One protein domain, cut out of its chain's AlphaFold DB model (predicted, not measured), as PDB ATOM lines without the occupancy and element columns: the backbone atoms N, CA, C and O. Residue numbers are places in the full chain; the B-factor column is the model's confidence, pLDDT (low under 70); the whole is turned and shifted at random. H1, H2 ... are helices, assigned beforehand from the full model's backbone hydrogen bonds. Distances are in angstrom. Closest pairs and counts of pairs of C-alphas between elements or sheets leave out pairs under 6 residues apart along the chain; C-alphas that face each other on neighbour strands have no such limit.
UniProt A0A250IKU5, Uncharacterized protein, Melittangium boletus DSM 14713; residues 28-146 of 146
ATOM      1  N   MET A  28      -3.055 -14.929  -2.248       52.56
ATOM      2  CA  MET A  28      -2.194 -14.439  -1.172       52.56
ATOM      3  C   MET A  28      -2.871 -14.687   0.169       52.56
ATOM      4  O   MET A  28      -4.001 -14.257   0.399       52.56
ATOM      5  N   GLU A  29      -2.150 -15.373   1.051       55.50
ATOM      6  CA  GLU A  29      -2.538 -15.551   2.445       55.50
ATOM      7  C   GLU A  29      -2.906 -14.203   3.080       55.50
ATOM      8  O   GLU A  29      -2.283 -13.163   2.833       55.50
ATOM      9  N   SER A  30      -3.955 -14.216   3.900       57.31
ATOM     10  CA  SER A  30      -4.387 -13.051   4.667       57.31
ATOM     11  C   SER A  30      -3.215 -12.504   5.490       57.31
ATOM     12  O   SER A  30      -2.366 -13.264   5.949       57.31
ATOM     13  N   VAL A  31      -3.200 -11.206   5.817       55.97
ATOM     14  CA  VAL A  31      -2.181 -10.644   6.737       55.97
ATOM     15  C   VAL A  31      -2.126 -11.401   8.068       55.97
ATOM     16  O   VAL A  31      -1.058 -11.550   8.646       55.97
ATOM     17  N   LYS A  32      -3.265 -11.935   8.531       57.44
ATOM     18  CA  LYS A  32      -3.333 -12.817   9.705       57.44
ATOM     19  C   LYS A  32      -2.632 -14.165   9.512       57.44
ATOM     20  O   LYS A  32      -2.030 -14.636  10.465       57.44
ATOM     21  N   ASP A  33      -2.695 -14.756   8.323       60.94
ATOM     22  CA  ASP A  33      -2.003 -16.011   7.991       60.94
ATOM     23  C   ASP A  33      -0.490 -15.789   7.815       60.94
ATOM     24  O   ASP A  33       0.317 -16.639   8.178       60.94
ATOM     25  N   LEU A  34      -0.090 -14.597   7.356       60.41
ATOM     26  CA  LEU A  34       1.316 -14.171   7.276       60.41
ATOM     27  C   LEU A  34       1.935 -13.838   8.650       60.41
ATOM     28  O   LEU A  34       3.159 -13.771   8.791       60.41
ATOM     29  N   LEU A  35       1.101 -13.611   9.668       57.84
ATOM     30  CA  LEU A  35       1.505 -13.273  11.031       57.84
ATOM     31  C   LEU A  35       1.409 -14.504  11.940       57.84
ATOM     32  O   LEU A  35       0.384 -14.761  12.572       57.84
ATOM     33  N   SER A  36       2.514 -15.233  12.097       57.81
ATOM     34  CA  SER A  36       2.593 -16.332  13.064       57.81
ATOM     35  C   SER A  36       2.653 -15.779  14.493       57.81
ATOM     36  O   SER A  36       3.721 -15.414  14.987       57.81
ATOM     37  N   GLY A  37       1.509 -15.738  15.181       55.72
ATOM     38  CA  GLY A  37       1.421 -15.289  16.577       55.72
ATOM     39  C   GLY A  37       1.610 -13.779  16.766       55.72
ATOM     40  O   GLY A  37       2.025 -13.350  17.838       55.72
ATOM     41  N   GLY A  38       1.326 -12.976  15.734       58.53
ATOM     42  CA  GLY A  38       1.450 -11.513  15.780       58.53
ATOM     43  C   GLY A  38       2.786 -10.954  15.280       58.53
ATOM     44  O   GLY A  38       2.938  -9.736  15.247       58.53
ATOM     45  N   SER A  39       3.708 -11.814  14.837       63.72
ATOM     46  CA  SER A  39       4.960 -11.414  14.184       63.72
ATOM     47  C   SER A  39       5.091 -12.018  12.794       63.72
ATOM     48  O   SER A  39       4.651 -13.142  12.542       63.72
ATOM     49  N   PHE A  40       5.719 -11.268  11.889       71.88
ATOM     50  CA  PHE A  40       6.017 -11.761  10.549       71.88
ATOM     51  C   PHE A  40       7.129 -12.806  10.622       71.88
ATOM     52  O   PHE A  40       8.207 -12.532  11.152       71.88
ATOM     53  N   LYS A  41       6.862 -13.997  10.083       74.88
ATOM     54  CA  LYS A  41       7.845 -15.074   9.968       74.88
ATOM     55  C   LYS A  41       7.782 -15.689   8.583       74.88
ATOM     56  O   LYS A  41       6.713 -16.075   8.123       74.88
ATOM     57  N   MET A  42       8.938 -15.825   7.949       73.94
ATOM     58  CA  MET A  42       9.086 -16.505   6.664       73.94
ATOM     59  C   MET A  42       9.147 -18.025   6.841       73.94
ATOM     60  O   MET A  42       8.878 -18.756   5.894       73.94
ATOM     61  N   GLY A  43       9.471 -18.506   8.050       76.69
ATOM     62  CA  GLY A  43       9.552 -19.941   8.350       76.69
ATOM     63  C   GLY A  43      10.736 -20.639   7.678       76.69
ATOM     64  O   GLY A  43      10.765 -21.862   7.610       76.69
ATOM     65  N   VAL A  44      11.697 -19.855   7.187       81.56
ATOM     66  CA  VAL A  44      12.929 -20.302   6.537       81.56
ATOM     67  C   VAL A  44      14.116 -19.538   7.109       81.56
ATOM     68  O   VAL A  44      13.983 -18.391   7.534       81.56
ATOM     69  N   ASP A  45      15.284 -20.165   7.104       84.88
ATOM     70  CA  ASP A  45      16.525 -19.600   7.619       84.88
ATOM     71  C   ASP A  45      17.720 -19.904   6.691       84.88
ATOM     72  O   ASP A  45      17.572 -20.359   5.554       84.88
ATOM     73  N   GLY A  46      18.938 -19.612   7.158       81.44
ATOM     74  CA  GLY A  46      20.162 -19.844   6.384       81.44
ATOM     75  C   GLY A  46      20.434 -21.316   6.044       81.44
ATOM     76  O   GLY A  46      21.208 -21.581   5.129       81.44
ATOM     77  N   THR A  47      19.828 -22.263   6.767       87.19
ATOM     78  CA  THR A  47      19.939 -23.716   6.551       87.19
ATOM     79  C   THR A  47      18.877 -24.273   5.615       87.19
ATOM     80  O   THR A  47      19.066 -25.373   5.102       87.19
ATOM     81  N   SER A  48      17.784 -23.539   5.390       87.38
ATOM     82  CA  SER A  48      16.716 -23.967   4.489       87.38
ATOM     83  C   SER A  48      17.250 -24.167   3.074       87.38
ATOM     84  O   SER A  48      18.171 -23.471   2.658       87.38
ATOM     85  N   ASP A  49      16.678 -25.096   2.320       86.19
ATOM     86  CA  ASP A  49      17.026 -25.311   0.918       86.19
ATOM     87  C   ASP A  49      16.366 -24.272  -0.007       86.19
ATOM     88  O   ASP A  49      15.520 -23.472   0.407       86.19
ATOM     89  N   PHE A  50      16.770 -24.279  -1.277       84.38
ATOM     90  CA  PHE A  50      16.232 -23.386  -2.300       84.38
ATOM     91  C   PHE A  50      14.706 -23.477  -2.422       84.38
ATOM     92  O   PHE A  50      14.055 -22.438  -2.519       84.38
ATOM     93  N   ASN A  51      14.132 -24.687  -2.409       86.12
ATOM     94  CA  ASN A  51      12.693 -24.862  -2.613       86.12
ATOM     95  C   ASN A  51      11.919 -24.298  -1.427       86.12
ATOM     96  O   ASN A  51      10.969 -23.552  -1.634       86.12
ATOM     97  N   ALA A  52      12.379 -24.557  -0.200       86.31
ATOM     98  CA  ALA A  52      11.784 -23.972   0.997       86.31
ATOM     99  C   ALA A  52      11.796 -22.432   0.955       86.31
ATOM    100  O   ALA A  52      10.785 -21.789   1.239       86.31
ATOM    101  N   VAL A  53      12.919 -21.825   0.554       83.75
ATOM    102  CA  VAL A  53      13.042 -20.361   0.447       83.75
ATOM    103  C   VAL A  53      12.204 -19.791  -0.693       83.75
ATOM    104  O   VAL A  53      11.543 -18.772  -0.507       83.75
ATOM    105  N   SER A  54      12.195 -20.448  -1.854       83.62
ATOM    106  CA  SER A  54      11.350 -20.067  -2.986       83.62
ATOM    107  C   SER A  54       9.873 -20.136  -2.608       83.62
ATOM    108  O   SER A  54       9.148 -19.164  -2.815       83.62
ATOM    109  N   ASP A  55       9.425 -21.222  -1.981       84.75
ATOM    110  CA  ASP A  55       8.035 -21.374  -1.558       84.75
ATOM    111  C   ASP A  55       7.649 -20.357  -0.489       84.75
ATOM    112  O   ASP A  55       6.567 -19.782  -0.581       84.75
ATOM    113  N   ALA A  56       8.543 -20.035   0.452       82.31
ATOM    114  CA  ALA A  56       8.330 -18.912   1.356       82.31
ATOM    115  C   ALA A  56       8.137 -17.609   0.563       82.31
ATOM    116  O   ALA A  56       7.159 -16.903   0.775       82.31
ATOM    117  N   PHE A  57       9.005 -17.319  -0.408       81.06
ATOM    118  CA  PHE A  57       8.946 -16.094  -1.211       81.06
ATOM    119  C   PHE A  57       7.715 -16.007  -2.119       81.06
ATOM    120  O   PHE A  57       7.185 -14.909  -2.315       81.06
ATOM    121  N   LYS A  58       7.204 -17.140  -2.611       79.94
ATOM    122  CA  LYS A  58       5.963 -17.218  -3.401       79.94
ATOM    123  C   LYS A  58       4.731 -16.774  -2.617       79.94
ATOM    124  O   LYS A  58       3.758 -16.338  -3.225       79.94
ATOM    125  N   ARG A  59       4.770 -16.817  -1.281       75.69
ATOM    126  CA  ARG A  59       3.669 -16.334  -0.425       75.69
ATOM    127  C   ARG A  59       3.476 -14.817  -0.527       75.69
ATOM    128  O   ARG A  59       2.403 -14.317  -0.208       75.69
ATOM    129  N   PHE A  60       4.492 -14.079  -0.987       72.69
ATOM    130  CA  PHE A  60       4.482 -12.610  -1.043       72.69
ATOM    131  C   PHE A  60       4.981 -12.022  -2.373       72.69
ATOM    132  O   PHE A  60       5.005 -10.804  -2.539       72.69
ATOM    133  N   SER A  61       5.364 -12.854  -3.340       66.31
ATOM    134  CA  SER A  61       5.829 -12.417  -4.655       66.31
ATOM    135  C   SER A  61       5.372 -13.385  -5.743       66.31
ATOM    136  O   SER A  61       5.217 -14.577  -5.511       66.31
ATOM    137  N   ASP A  62       5.225 -12.874  -6.963       67.62
ATOM    138  CA  ASP A  62       4.917 -13.673  -8.154       67.62
ATOM    139  C   ASP A  62       5.985 -14.763  -8.361       67.62
ATOM    140  O   ASP A  62       7.173 -14.497  -8.144       67.62
ATOM    141  N   GLY A  63       5.587 -15.957  -8.818       60.47
ATOM    142  CA  GLY A  63       6.451 -17.150  -8.892       60.47
ATOM    143  C   GLY A  63       7.822 -16.917  -9.538       60.47
ATOM    144  O   GLY A  63       8.841 -17.228  -8.932       60.47
ATOM    145  N   ASN A  64       7.867 -16.245 -10.695       72.44
ATOM    146  CA  ASN A  64       9.133 -15.925 -11.374       72.44
ATOM    147  C   ASN A  64      10.057 -15.009 -10.550       72.44
ATOM    148  O   ASN A  64      11.276 -15.126 -10.621       72.44
ATOM    149  N   SER A  65       9.493 -14.065  -9.791       72.12
ATOM    150  CA  SER A  65      10.285 -13.174  -8.935       72.12
ATOM    151  C   SER A  65      10.766 -13.901  -7.675       72.12
ATOM    152  O   SER A  65      11.899 -13.697  -7.253       72.12
ATOM    153  N   ALA A  66       9.930 -14.772  -7.103       73.94
ATOM    154  CA  ALA A  66      10.270 -15.567  -5.925       73.94
ATOM    155  C   ALA A  66      11.463 -16.500  -6.182       73.94
ATOM    156  O   ALA A  66      12.409 -16.506  -5.393       73.94
ATOM    157  N   ASP A  67      11.475 -17.199  -7.321       80.81
ATOM    158  CA  ASP A  67      12.599 -18.055  -7.721       80.81
ATOM    159  C   ASP A  67      13.889 -17.246  -7.926       80.81
ATOM    160  O   ASP A  67      14.965 -17.663  -7.497       80.81
ATOM    161  N   GLY A  68      13.785 -16.047  -8.510       82.19
ATOM    162  CA  GLY A  68      14.919 -15.133  -8.663       82.19
ATOM    163  C   GLY A  68      15.522 -14.705  -7.321       82.19
ATOM    164  O   GLY A  68      16.741 -14.747  -7.148       82.19
ATOM    165  N   TYR A  69      14.689 -14.340  -6.344       79.38
ATOM    166  CA  TYR A  69      15.163 -14.000  -4.999       79.38
ATOM    167  C   TYR A  69      15.739 -15.210  -4.264       79.38
ATOM    168  O   TYR A  69      16.751 -15.072  -3.579       79.38
ATOM    169  N   ALA A  70      15.153 -16.395  -4.429       84.50
ATOM    170  CA  ALA A  70      15.676 -17.618  -3.832       84.50
ATOM    171  C   ALA A  70      17.052 -17.986  -4.412       84.50
ATOM    172  O   ALA A  70      17.959 -18.321  -3.653       84.50
ATOM    173  N   LEU A  71      17.256 -17.824  -5.726       86.56
ATOM    174  CA  LEU A  71      18.556 -18.033  -6.377       86.56
ATOM    175  C   LEU A  71      19.598 -17.051  -5.847       86.56
ATOM    176  O   LEU A  71      20.734 -17.423  -5.552       86.56
ATOM    177  N   MET A  72      19.209 -15.787  -5.699       84.50
ATOM    178  CA  MET A  72      20.093 -14.772  -5.147       84.50
ATOM    179  C   MET A  72      20.440 -15.041  -3.678       84.50
ATOM    180  O   MET A  72      21.594 -14.851  -3.299       84.50
ATOM    181  N   ALA A  73      19.480 -15.511  -2.877       85.38
ATOM    182  CA  ALA A  73      19.679 -15.885  -1.481       85.38
ATOM    183  C   ALA A  73      20.590 -17.118  -1.333       85.38
ATOM    184  O   ALA A  73      21.465 -17.124  -0.470       85.38
ATOM    185  N   GLU A  74      20.453 -18.126  -2.197       85.38
ATOM    186  CA  GLU A  74      21.407 -19.244  -2.296       85.38
ATOM    187  C   GLU A  74      22.814 -18.749  -2.648       85.38
ATOM    188  O   GLU A  74      23.799 -19.110  -2.000       85.38
ATOM    189  N   GLY A  75      22.906 -17.823  -3.608       84.31
ATOM    190  CA  GLY A  75      24.158 -17.194  -4.021       84.31
ATOM    191  C   GLY A  75      24.885 -16.434  -2.907       84.31
ATOM    192  O   GLY A  75      26.083 -16.180  -3.035       84.31
ATOM    193  N   LEU A  76      24.224 -16.095  -1.796       83.69
ATOM    194  CA  LEU A  76      24.851 -15.470  -0.626       83.69
ATOM    195  C   LEU A  76      25.645 -16.470   0.227       83.69
ATOM    196  O   LEU A  76      26.665 -16.097   0.808       83.69
ATOM    197  N   GLY A  77      25.237 -17.737   0.255       84.00
ATOM    198  CA  GLY A  77      25.734 -18.738   1.198       84.00
ATOM    199  C   GLY A  77      25.064 -18.641   2.573       84.00
ATOM    200  O   GLY A  77      24.521 -17.602   2.950       84.00
ATOM    201  N   LYS A  78      25.120 -19.744   3.331       88.00
ATOM    202  CA  LYS A  78      24.368 -19.993   4.577       88.00
ATOM    203  C   LYS A  78      24.300 -18.800   5.541       88.00
ATOM    204  O   LYS A  78      23.210 -18.415   5.962       88.00
ATOM    205  N   ASP A  79      25.438 -18.197   5.880       85.62
ATOM    206  CA  ASP A  79      25.494 -17.125   6.884       85.62
ATOM    207  C   ASP A  79      24.870 -15.813   6.399       85.62
ATOM    208  O   ASP A  79      24.076 -15.191   7.109       85.62
ATOM    209  N   PHE A  80      25.206 -15.381   5.180       85.69
ATOM    210  CA  PHE A  80      24.663 -14.147   4.602       85.69
ATOM    211  C   PHE A  80      23.179 -14.311   4.267       85.69
ATOM    212  O   PHE A  80      22.403 -13.393   4.516       85.69
ATOM    213  N   LYS A  81      22.775 -15.497   3.805       87.06
ATOM    214  CA  LYS A  81      21.376 -15.887   3.615       87.06
ATOM    215  C   LYS A  81      20.581 -15.783   4.915       87.06
ATOM    216  O   LYS A  81      19.558 -15.108   4.948       87.06
ATOM    217  N   GLY A  82      21.068 -16.393   5.998       87.56
ATOM    218  CA  GLY A  82      20.399 -16.345   7.300       87.56
ATOM    219  C   GLY A  82      20.260 -14.917   7.835       87.56
ATOM    220  O   GLY A  82      19.188 -14.531   8.297       87.56
ATOM    221  N   LYS A  83      21.312 -14.099   7.709       88.38
ATOM    222  CA  LYS A  83      21.274 -12.681   8.106       88.38
ATOM    223  C   LYS A  83      20.313 -11.856   7.252       88.38
ATOM    224  O   LYS A  83      19.599 -11.018   7.797       88.38
ATOM    225  N   MET A  84      20.282 -12.096   5.942       89.94
ATOM    226  CA  MET A  84      19.358 -11.438   5.022       89.94
ATOM    227  C   MET A  84      17.905 -11.774   5.382       89.94
ATOM    228  O   MET A  84      17.112 -10.856   5.577       89.94
ATOM    229  N   LEU A  85      17.568 -13.059   5.547       88.00
ATOM    230  CA  LEU A  85      16.220 -13.506   5.927       88.00
ATOM    231  C   LEU A  85      15.781 -12.905   7.271       88.00
ATOM    232  O   LEU A  85      14.718 -12.294   7.354       88.00
ATOM    233  N   ALA A  86      16.640 -12.967   8.294       88.56
ATOM    234  CA  ALA A  86      16.355 -12.373   9.600       88.56
ATOM    235  C   ALA A  86      16.182 -10.840   9.536       88.56
ATOM    236  O   ALA A  86      15.375 -10.268  10.273       88.56
ATOM    237  N   SER A  87      16.925 -10.155   8.658       89.38
ATOM    238  CA  SER A  87      16.779  -8.710   8.436       89.38
ATOM    239  C   SER A  87      15.427  -8.375   7.806       89.38
ATOM    240  O   SER A  87      14.751  -7.450   8.268       89.38
ATOM    241  N   VAL A  88      14.990  -9.153   6.808       88.19
ATOM    242  CA  VAL A  88      13.663  -8.996   6.193       88.19
ATOM    243  C   VAL A  88      12.566  -9.213   7.230       88.19
ATOM    244  O   VAL A  88      11.684  -8.362   7.345       88.19
ATOM    245  N   GLU A  89      12.645 -10.282   8.028       87.25
ATOM    246  CA  GLU A  89      11.662 -10.552   9.083       87.25
ATOM    247  C   GLU A  89      11.571  -9.399  10.085       87.25
ATOM    248  O   GLU A  89      10.486  -8.880  10.349       87.25
ATOM    249  N   LYS A  90      12.719  -8.921  10.581       88.44
ATOM    250  CA  LYS A  90      12.780  -7.811  11.540       88.44
ATOM    251  C   LYS A  90      12.212  -6.510  10.967       88.44
ATOM    252  O   LYS A  90      11.487  -5.799  11.663       88.44
ATOM    253  N   LYS A  91      12.550  -6.171   9.718       89.00
ATOM    254  CA  LYS A  91      12.058  -4.950   9.056       89.00
ATOM    255  C   LYS A  91      10.568  -5.037   8.750       89.00
ATOM    256  O   LYS A  91       9.873  -4.028   8.855       89.00
ATOM    257  N   MET A  92      10.078  -6.225   8.407       86.00
ATOM    258  CA  MET A  92       8.660  -6.446   8.176       86.00
ATOM    259  C   MET A  92       7.851  -6.359   9.471       86.00
ATOM    260  O   MET A  92       6.826  -5.686   9.496       86.00
ATOM    261  N   ASP A  93       8.326  -6.970  10.556       85.44
ATOM    262  CA  ASP A  93       7.678  -6.900  11.870       85.44
ATOM    263  C   ASP A  93       7.575  -5.448  12.374       85.44
ATOM    264  O   ASP A  93       6.511  -5.013  12.815       85.44
ATOM    265  N   ALA A  94       8.647  -4.661  12.223       88.31
ATOM    266  CA  ALA A  94       8.629  -3.231  12.535       88.31
ATOM    267  C   ALA A  94       7.607  -2.465  11.678       88.31
ATOM    268  O   ALA A  94       6.812  -1.687  12.200       88.31
ATOM    269  N   TRP A  95       7.577  -2.729  10.371       88.19
ATOM    270  CA  TRP A  95       6.643  -2.066   9.467       88.19
ATOM    271  C   TRP A  95       5.179  -2.446   9.743       88.19
ATOM    272  O   TRP A  95       4.313  -1.576   9.692       88.19
ATOM    273  N   LEU A  96       4.888  -3.705  10.087       83.75
ATOM    274  CA  LEU A  96       3.536  -4.158  10.440       83.75
ATOM    275  C   LEU A  96       3.049  -3.567  11.767       83.75
ATOM    276  O   LEU A  96       1.861  -3.284  11.898       83.75
ATOM    277  N   LYS A  97       3.949  -3.306  12.723       83.75
ATOM    278  CA  LYS A  97       3.616  -2.566  13.954       83.75
ATOM    279  C   LYS A  97       3.199  -1.125  13.669       83.75
ATOM    280  O   LYS A  97       2.273  -0.625  14.299       83.75
ATOM    281  N   GLU A  98       3.859  -0.473  12.717       84.50
ATOM    282  CA  GLU A  98       3.502   0.879  12.265       84.50
ATOM    283  C   GLU A  98       2.263   0.887  11.356       84.50
ATOM    284  O   GLU A  98       1.553   1.888  11.274       84.50
ATOM    285  N   ASN A  99       1.981  -0.233  10.684       82.38
ATOM    286  CA  ASN A  99       0.897  -0.382   9.715       82.38
ATOM    287  C   ASN A  99      -0.023  -1.566  10.076       82.38
ATOM    288  O   ASN A  99      -0.185  -2.483   9.267       82.38
ATOM    289  N   PRO A 100      -0.680  -1.549  11.251       75.56
ATOM    290  CA  PRO A 100      -1.450  -2.693  11.754       75.56
ATOM    291  C   PRO A 100      -2.661  -3.053  10.879       75.56
ATOM    292  O   PRO A 100      -3.143  -4.180  10.920       75.56
ATOM    293  N   ASN A 101      -3.133  -2.107  10.059       79.00
ATOM    294  CA  ASN A 101      -4.260  -2.275   9.138       79.00
ATOM    295  C   ASN A 101      -3.811  -2.378   7.668       79.00
ATOM    296  O   ASN A 101      -4.591  -2.085   6.758       79.00
ATOM    297  N   ALA A 102      -2.544  -2.719   7.411       76.12
ATOM    298  CA  ALA A 102      -2.064  -2.945   6.054       76.12
ATOM    299  C   ALA A 102      -2.873  -4.057   5.370       76.12
ATOM    300  O   ALA A 102      -3.209  -5.073   5.975       76.12
ATOM    301  N   THR A 103      -3.183  -3.872   4.089       75.94
ATOM    302  CA  THR A 103      -3.810  -4.921   3.281       75.94
ATOM    303  C   THR A 103      -2.774  -5.985   2.908       75.94
ATOM    304  O   THR A 103      -1.595  -5.643   2.785       75.94
ATOM    305  N   PRO A 104      -3.177  -7.245   2.644       69.81
ATOM    306  CA  PRO A 104      -2.256  -8.298   2.202       69.81
ATOM    307  C   PRO A 104      -1.381  -7.869   1.020       69.81
ATOM    308  O   PRO A 104      -0.176  -8.088   1.032       69.81
ATOM    309  N   ALA A 105      -1.965  -7.140   0.065       71.81
ATOM    310  CA  ALA A 105      -1.243  -6.571  -1.069       71.81
ATOM    311  C   ALA A 105      -0.111  -5.616  -0.642       71.81
ATOM    312  O   ALA A 105       0.996  -5.718  -1.158       71.81
ATOM    313  N   LYS A 106      -0.349  -4.731   0.339       80.06
ATOM    314  CA  LYS A 106       0.693  -3.831   0.864       80.06
ATOM    315  C   LYS A 106       1.776  -4.585   1.630       80.06
ATOM    316  O   LYS A 106       2.943  -4.212   1.540       80.06
ATOM    317  N   VAL A 107       1.406  -5.630   2.375       77.00
ATOM    318  CA  VAL A 107       2.379  -6.489   3.070       77.00
ATOM    319  C   VAL A 107       3.276  -7.193   2.056       77.00
ATOM    320  O   VAL A 107       4.495  -7.136   2.181       77.00
ATOM    321  N   ALA A 108       2.689  -7.788   1.019       73.94
ATOM    322  CA  ALA A 108       3.419  -8.458  -0.050       73.94
ATOM    323  C   ALA A 108       4.328  -7.497  -0.834       73.94
ATOM    324  O   ALA A 108       5.508  -7.781  -1.034       73.94
ATOM    325  N   GLU A 109       3.827  -6.316  -1.203       81.19
ATOM    326  CA  GLU A 109       4.617  -5.286  -1.889       81.19
ATOM    327  C   GLU A 109       5.812  -4.838  -1.036       81.19
ATOM    328  O   GLU A 109       6.951  -4.777  -1.514       81.19
ATOM    329  N   LYS A 110       5.584  -4.603   0.263       85.06
ATOM    330  CA  LYS A 110       6.659  -4.265   1.195       85.06
ATOM    331  C   LYS A 110       7.647  -5.418   1.362       85.06
ATOM    332  O   LYS A 110       8.848  -5.165   1.432       85.06
ATOM    333  N   ALA A 111       7.170  -6.662   1.387       80.12
ATOM    334  CA  ALA A 111       7.997  -7.859   1.543       80.12
ATOM    335  C   ALA A 111       8.922  -8.017   0.351       80.12
ATOM    336  O   ALA A 111      10.124  -8.184   0.529       80.12
ATOM    337  N   LYS A 112       8.374  -7.872  -0.857       80.12
ATOM    338  CA  LYS A 112       9.114  -7.894  -2.117       80.12
ATOM    339  C   LYS A 112      10.170  -6.791  -2.159       80.12
ATOM    340  O   LYS A 112      11.320  -7.057  -2.495       80.12
ATOM    341  N   SER A 113       9.803  -5.571  -1.760       86.31
ATOM    342  CA  SER A 113      10.734  -4.440  -1.682       86.31
ATOM    343  C   SER A 113      11.876  -4.691  -0.689       86.31
ATOM    344  O   SER A 113      13.040  -4.463  -1.020       86.31
ATOM    345  N   LEU A 114      11.568  -5.204   0.506       87.31
ATOM    346  CA  LEU A 114      12.572  -5.550   1.514       87.31
ATOM    347  C   LEU A 114      13.462  -6.701   1.046       87.31
ATOM    348  O   LEU A 114      14.676  -6.589   1.146       87.31
ATOM    349  N   LEU A 115      12.884  -7.760   0.480       83.69
ATOM    350  CA  LEU A 115      13.626  -8.887  -0.078       83.69
ATOM    351  C   LEU A 115      14.625  -8.429  -1.132       83.69
ATOM    352  O   LEU A 115      15.801  -8.761  -1.029       83.69
ATOM    353  N   MET A 116      14.185  -7.626  -2.099       83.44
ATOM    354  CA  MET A 116      15.064  -7.096  -3.137       83.44
ATOM    355  C   MET A 116      16.194  -6.253  -2.539       83.44
ATOM    356  O   MET A 116      17.360  -6.468  -2.860       83.44
ATOM    357  N   ASN A 117      15.859  -5.322  -1.642       88.12
ATOM    358  CA  ASN A 117      16.835  -4.411  -1.057       88.12
ATOM    359  C   ASN A 117      17.870  -5.147  -0.188       88.12
ATOM    360  O   ASN A 117      19.071  -4.943  -0.352       88.12
ATOM    361  N   GLU A 118      17.422  -6.048   0.692       86.62
ATOM    362  CA  GLU A 118      18.323  -6.844   1.528       86.62
ATOM    363  C   GLU A 118      19.179  -7.776   0.671       86.62
ATOM    364  O   GLU A 118      20.388  -7.843   0.861       86.62
ATOM    365  N   THR A 119      18.593  -8.450  -0.317       83.62
ATOM    366  CA  THR A 119      19.346  -9.347  -1.202       83.62
ATOM    367  C   THR A 119      20.487  -8.605  -1.899       83.62
ATOM    368  O   THR A 119      21.634  -9.049  -1.844       83.62
ATOM    369  N   VAL A 120      20.206  -7.439  -2.491       85.81
ATOM    370  CA  VAL A 120      21.223  -6.611  -3.160       85.81
ATOM    371  C   VAL A 120      22.265  -6.099  -2.162       85.81
ATOM    372  O   VAL A 120      23.465  -6.145  -2.445       85.81
ATOM    373  N   MET A 121      21.842  -5.658  -0.975       88.94
ATOM    374  CA  MET A 121      22.750  -5.195   0.076       88.94
ATOM    375  C   MET A 121      23.713  -6.308   0.512       88.94
ATOM    376  O   MET A 121      24.925  -6.095   0.559       88.94
ATOM    377  N   PHE A 122      23.200  -7.505   0.801       87.25
ATOM    378  CA  PHE A 122      24.010  -8.638   1.245       87.25
ATOM    379  C   PHE A 122      24.904  -9.187   0.125       87.25
ATOM    380  O   PHE A 122      26.036  -9.582   0.409       87.25
ATOM    381  N   GLN A 123      24.468  -9.138  -1.138       85.75
ATOM    382  CA  GLN A 123      25.323  -9.469  -2.284       85.75
ATOM    383  C   GLN A 123      26.464  -8.469  -2.431       85.75
ATOM    384  O   GLN A 123      27.615  -8.865  -2.606       85.75
ATOM    385  N   THR A 124      26.161  -7.178  -2.301       85.50
ATOM    386  CA  THR A 124      27.173  -6.119  -2.347       85.50
ATOM    387  C   THR A 124      28.189  -6.316  -1.228       85.50
ATOM    388  O   THR A 124      29.382  -6.367  -1.503       85.50
ATOM    389  N   MET A 125      27.735  -6.542   0.011       85.75
ATOM    390  CA  MET A 125      28.628  -6.826   1.140       85.75
ATOM    391  C   MET A 125      29.503  -8.057   0.893       85.75
ATOM    392  O   MET A 125      30.708  -8.005   1.136       85.75
ATOM    393  N   LYS A 126      28.928  -9.154   0.384       84.44
ATOM    394  CA  LYS A 126      29.688 -10.360   0.037       84.44
ATOM    395  C   LYS A 126      30.766 -10.058  -1.005       84.44
ATOM    396  O   LYS A 126      31.911 -10.477  -0.833       84.44
ATOM    397  N   ASN A 127      30.422  -9.318  -2.056       86.12
ATOM    398  CA  ASN A 127      31.363  -8.946  -3.109       86.12
ATOM    399  C   ASN A 127      32.481  -8.049  -2.569       86.12
ATOM    400  O   ASN A 127      33.646  -8.327  -2.831       86.12
ATOM    401  N   THR A 128      32.157  -7.042  -1.753       84.69
ATOM    402  CA  THR A 128      33.154  -6.166  -1.121       84.69
ATOM    403  C   THR A 128      34.096  -6.950  -0.207       84.69
ATOM    404  O   THR A 128      35.307  -6.763  -0.275       84.69
ATOM    405  N   ILE A 129      33.580  -7.868   0.617       82.31
ATOM    406  CA  ILE A 129      34.416  -8.713   1.487       82.31
ATOM    407  C   ILE A 129      35.320  -9.622   0.655       82.31
ATOM    408  O   ILE A 129      36.501  -9.753   0.963       82.31
ATOM    409  N   THR A 130      34.790 -10.214  -0.416       84.50
ATOM    410  CA  THR A 130      35.568 -11.080  -1.313       84.50
ATOM    411  C   THR A 130      36.676 -10.296  -2.016       84.50
ATOM    412  O   THR A 130      37.805 -10.769  -2.094       84.50
ATOM    413  N   GLN A 131      36.392  -9.073  -2.473       86.62
ATOM    414  CA  GLN A 131      37.393  -8.179  -3.060       86.62
ATOM    415  C   GLN A 131      38.476  -7.801  -2.046       86.62
ATOM    416  O   GLN A 131      39.652  -7.968  -2.338       86.62
ATOM    417  N   MET A 132      38.099  -7.392  -0.829       83.62
ATOM    418  CA  MET A 132      39.069  -7.082   0.230       83.62
ATOM    419  C   MET A 132      39.927  -8.293   0.613       83.62
ATOM    420  O   MET A 132      41.119  -8.141   0.869       83.62
ATOM    421  N   ALA A 133      39.344  -9.495   0.639       84.25
ATOM    422  CA  ALA A 133      40.085 -10.727   0.889       84.25
ATOM    423  C   ALA A 133      41.086 -11.019  -0.238       84.25
ATOM    424  O   ALA A 133      42.245 -11.315   0.041       84.25
ATOM    425  N   ASN A 134      40.675 -10.877  -1.500       82.94
ATOM    426  CA  ASN A 134      41.556 -11.068  -2.652       82.94
ATOM    427  C   ASN A 134      42.686 -10.029  -2.697       82.94
ATOM    428  O   ASN A 134      43.831 -10.386  -2.978       82.94
ATOM    429  N   ASP A 135      42.400  -8.771  -2.360       84.50
ATOM    430  CA  ASP A 135      43.406  -7.713  -2.254       84.50
ATOM    431  C   ASP A 135      44.395  -7.999  -1.118       84.50
ATOM    432  O   ASP A 135      45.603  -7.838  -1.288       84.50
ATOM    433  N   ALA A 136      43.909  -8.462   0.039       77.06
ATOM    434  CA  ALA A 136      44.760  -8.846   1.162       77.06
ATOM    435  C   ALA A 136      45.664 -10.040   0.817       77.06
ATOM    436  O   ALA A 136      46.855 -10.007   1.125       77.06
ATOM    437  N   ILE A 137      45.130 -11.061   0.138       76.50
ATOM    438  CA  ILE A 137      45.906 -12.217  -0.338       76.50
ATOM    439  C   ILE A 137      46.951 -11.776  -1.367       76.50
ATOM    440  O   ILE A 137      48.101 -12.199  -1.277       76.50
ATOM    441  N   SER A 138      46.585 -10.896  -2.302       76.38
ATOM    442  CA  SER A 138      47.512 -10.378  -3.319       76.38
ATOM    443  C   SER A 138      48.664  -9.610  -2.671       76.38
ATOM    444  O   SER A 138      49.823  -9.888  -2.959       76.38
ATOM    445  N   ARG A 139      48.363  -8.739  -1.696       70.06
ATOM    446  CA  ARG A 139      49.383  -8.011  -0.921       70.06
ATOM    447  C   ARG A 139      50.290  -8.934  -0.110       70.06
ATOM    448  O   ARG A 139      51.485  -8.673  -0.022       70.06
ATOM    449  N   MET A 140      49.750  -9.998   0.492       69.25
ATOM    450  CA  MET A 140      50.582 -10.991   1.180       69.25
ATOM    451  C   MET A 140      51.494 -11.716   0.193       69.25
ATOM    452  O   MET A 140      52.685 -11.823   0.463       69.25
ATOM    453  N   ARG A 141      50.975 -12.161  -0.959       71.12
ATOM    454  CA  ARG A 141      51.782 -12.831  -1.987       71.12
ATOM    455  C   ARG A 141      52.934 -11.942  -2.462       71.12
ATOM    456  O   ARG A 141      54.073 -12.386  -2.433       71.12
ATOM    457  N   ASP A 142      52.659 -10.676  -2.771       68.06
ATOM    458  CA  ASP A 142      53.685  -9.712  -3.195       68.06
ATOM    459  C   ASP A 142      54.740  -9.434  -2.103       68.06
ATOM    460  O   ASP A 142      55.860  -9.048  -2.412       68.06
ATOM    461  N   THR A 143      54.406  -9.654  -0.824       67.50
ATOM    462  CA  THR A 143      55.346  -9.509   0.306       67.50
ATOM    463  C   THR A 143      56.221 -10.755   0.519       67.50
ATOM    464  O   THR A 143      57.287 -10.645   1.115       67.50
ATOM    465  N   PHE A 144      55.785 -11.939   0.073       60.44
ATOM    466  CA  PHE A 144      56.539 -13.195   0.212       60.44
ATOM    467  C   PHE A 144      57.278 -13.617  -1.071       60.44
ATOM    468  O   PHE A 144      58.204 -14.420  -0.987       60.44
ATOM    469  N   GLU A 145      56.878 -13.106  -2.239       57.50
ATOM    470  CA  GLU A 145      57.526 -13.363  -3.538       57.50
ATOM    471  C   GLU A 145      58.491 -12.242  -3.987       57.50
ATOM    472  O   GLU A 145      59.104 -12.369  -5.049       57.50
ATOM    473  N   GLY A 146      58.632 -11.162  -3.203       51.31
ATOM    474  CA  GLY A 146      59.587 -10.062  -3.419       51.31
ATOM    475  C   GLY A 146      60.780 -10.118  -2.473       51.31
ATOM    476  O   GLY A 146      61.885  -9.737  -2.919       51.31
TER     477      GLY A 146
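AT A GLANCE: This is residues 28 to 146 of the 146 residues of an uncharacterized protein of Melittangium boletus DSM 14713 (UniProt A0A250IKU5). One very long, straight helix, H5, makes the longest axis; its first part belongs to a compact helical body, and its last part, with the end of the chain, sticks out as a free arm, residues 128 to 146. In the body H3 and H4 pack on H5, H4 folding into a hairpin with it, while H2 packs on H3 and the short H1 sits by the beginning of H5. The printed part has 119 residues with five named helices, H1 to H5 in order, and no named strand: all helix. It is loose, with a radius of gyration of the C-alphas of 17.6 A, and spans 65 by 28 by 21 A.

IN THESE COORDINATES: H1, residues 31 to 34, begins with C-alpha 31 at (-2.181, -10.644, 6.737). H2 is residues 50 to 58, 12.0 A long, and H3 residues 63 to 76, 20.2 A. H4, residues 78 to 98, measures 30.5 A. H5, residues 104 to 144, measures 59.0 A and ends with C-alpha 144 at (56.539, -13.195, 0.212).

HOW THE PARTS SIT: The hub H3 touches H2 at a steep tilt of 45 degrees, opposite ways, with the C-alphas of Phe 57 and Ala 66 closest at 4.9 A. Residues 115 to 126 of H5 touch H3 at a shallow tilt of 27 degrees, the same way; the closest C-alphas, Leu 76 and Gln 123, are 6.2 A apart. H3 and H4 only just touch, with 3 pairs of C-alphas within 8 A, Ala 73 and Lys 81 closest at 5.4 A. H4 and H5 form a hairpin, opposite ways at a shallow tilt of 34.8 degrees, only just short of steep, with the C-alphas of Met 84 and Glu 118 closest at 5.9 A. H1 and H5 are close but not clearly touching. In H2, H3, H4 and H5 every O i to N i+4 pair is within hydrogen-bond range; H1 is too short for one.

THE WHOLE: Without residues 128 to 146 the body spans 38 by 23 by 20 A. The link from H1 to H2 is long, and the printed part has no cut. The mean pLDDT of the printed part is 78.7, with residues 28 to 39 and 142 to 146 among those under 70.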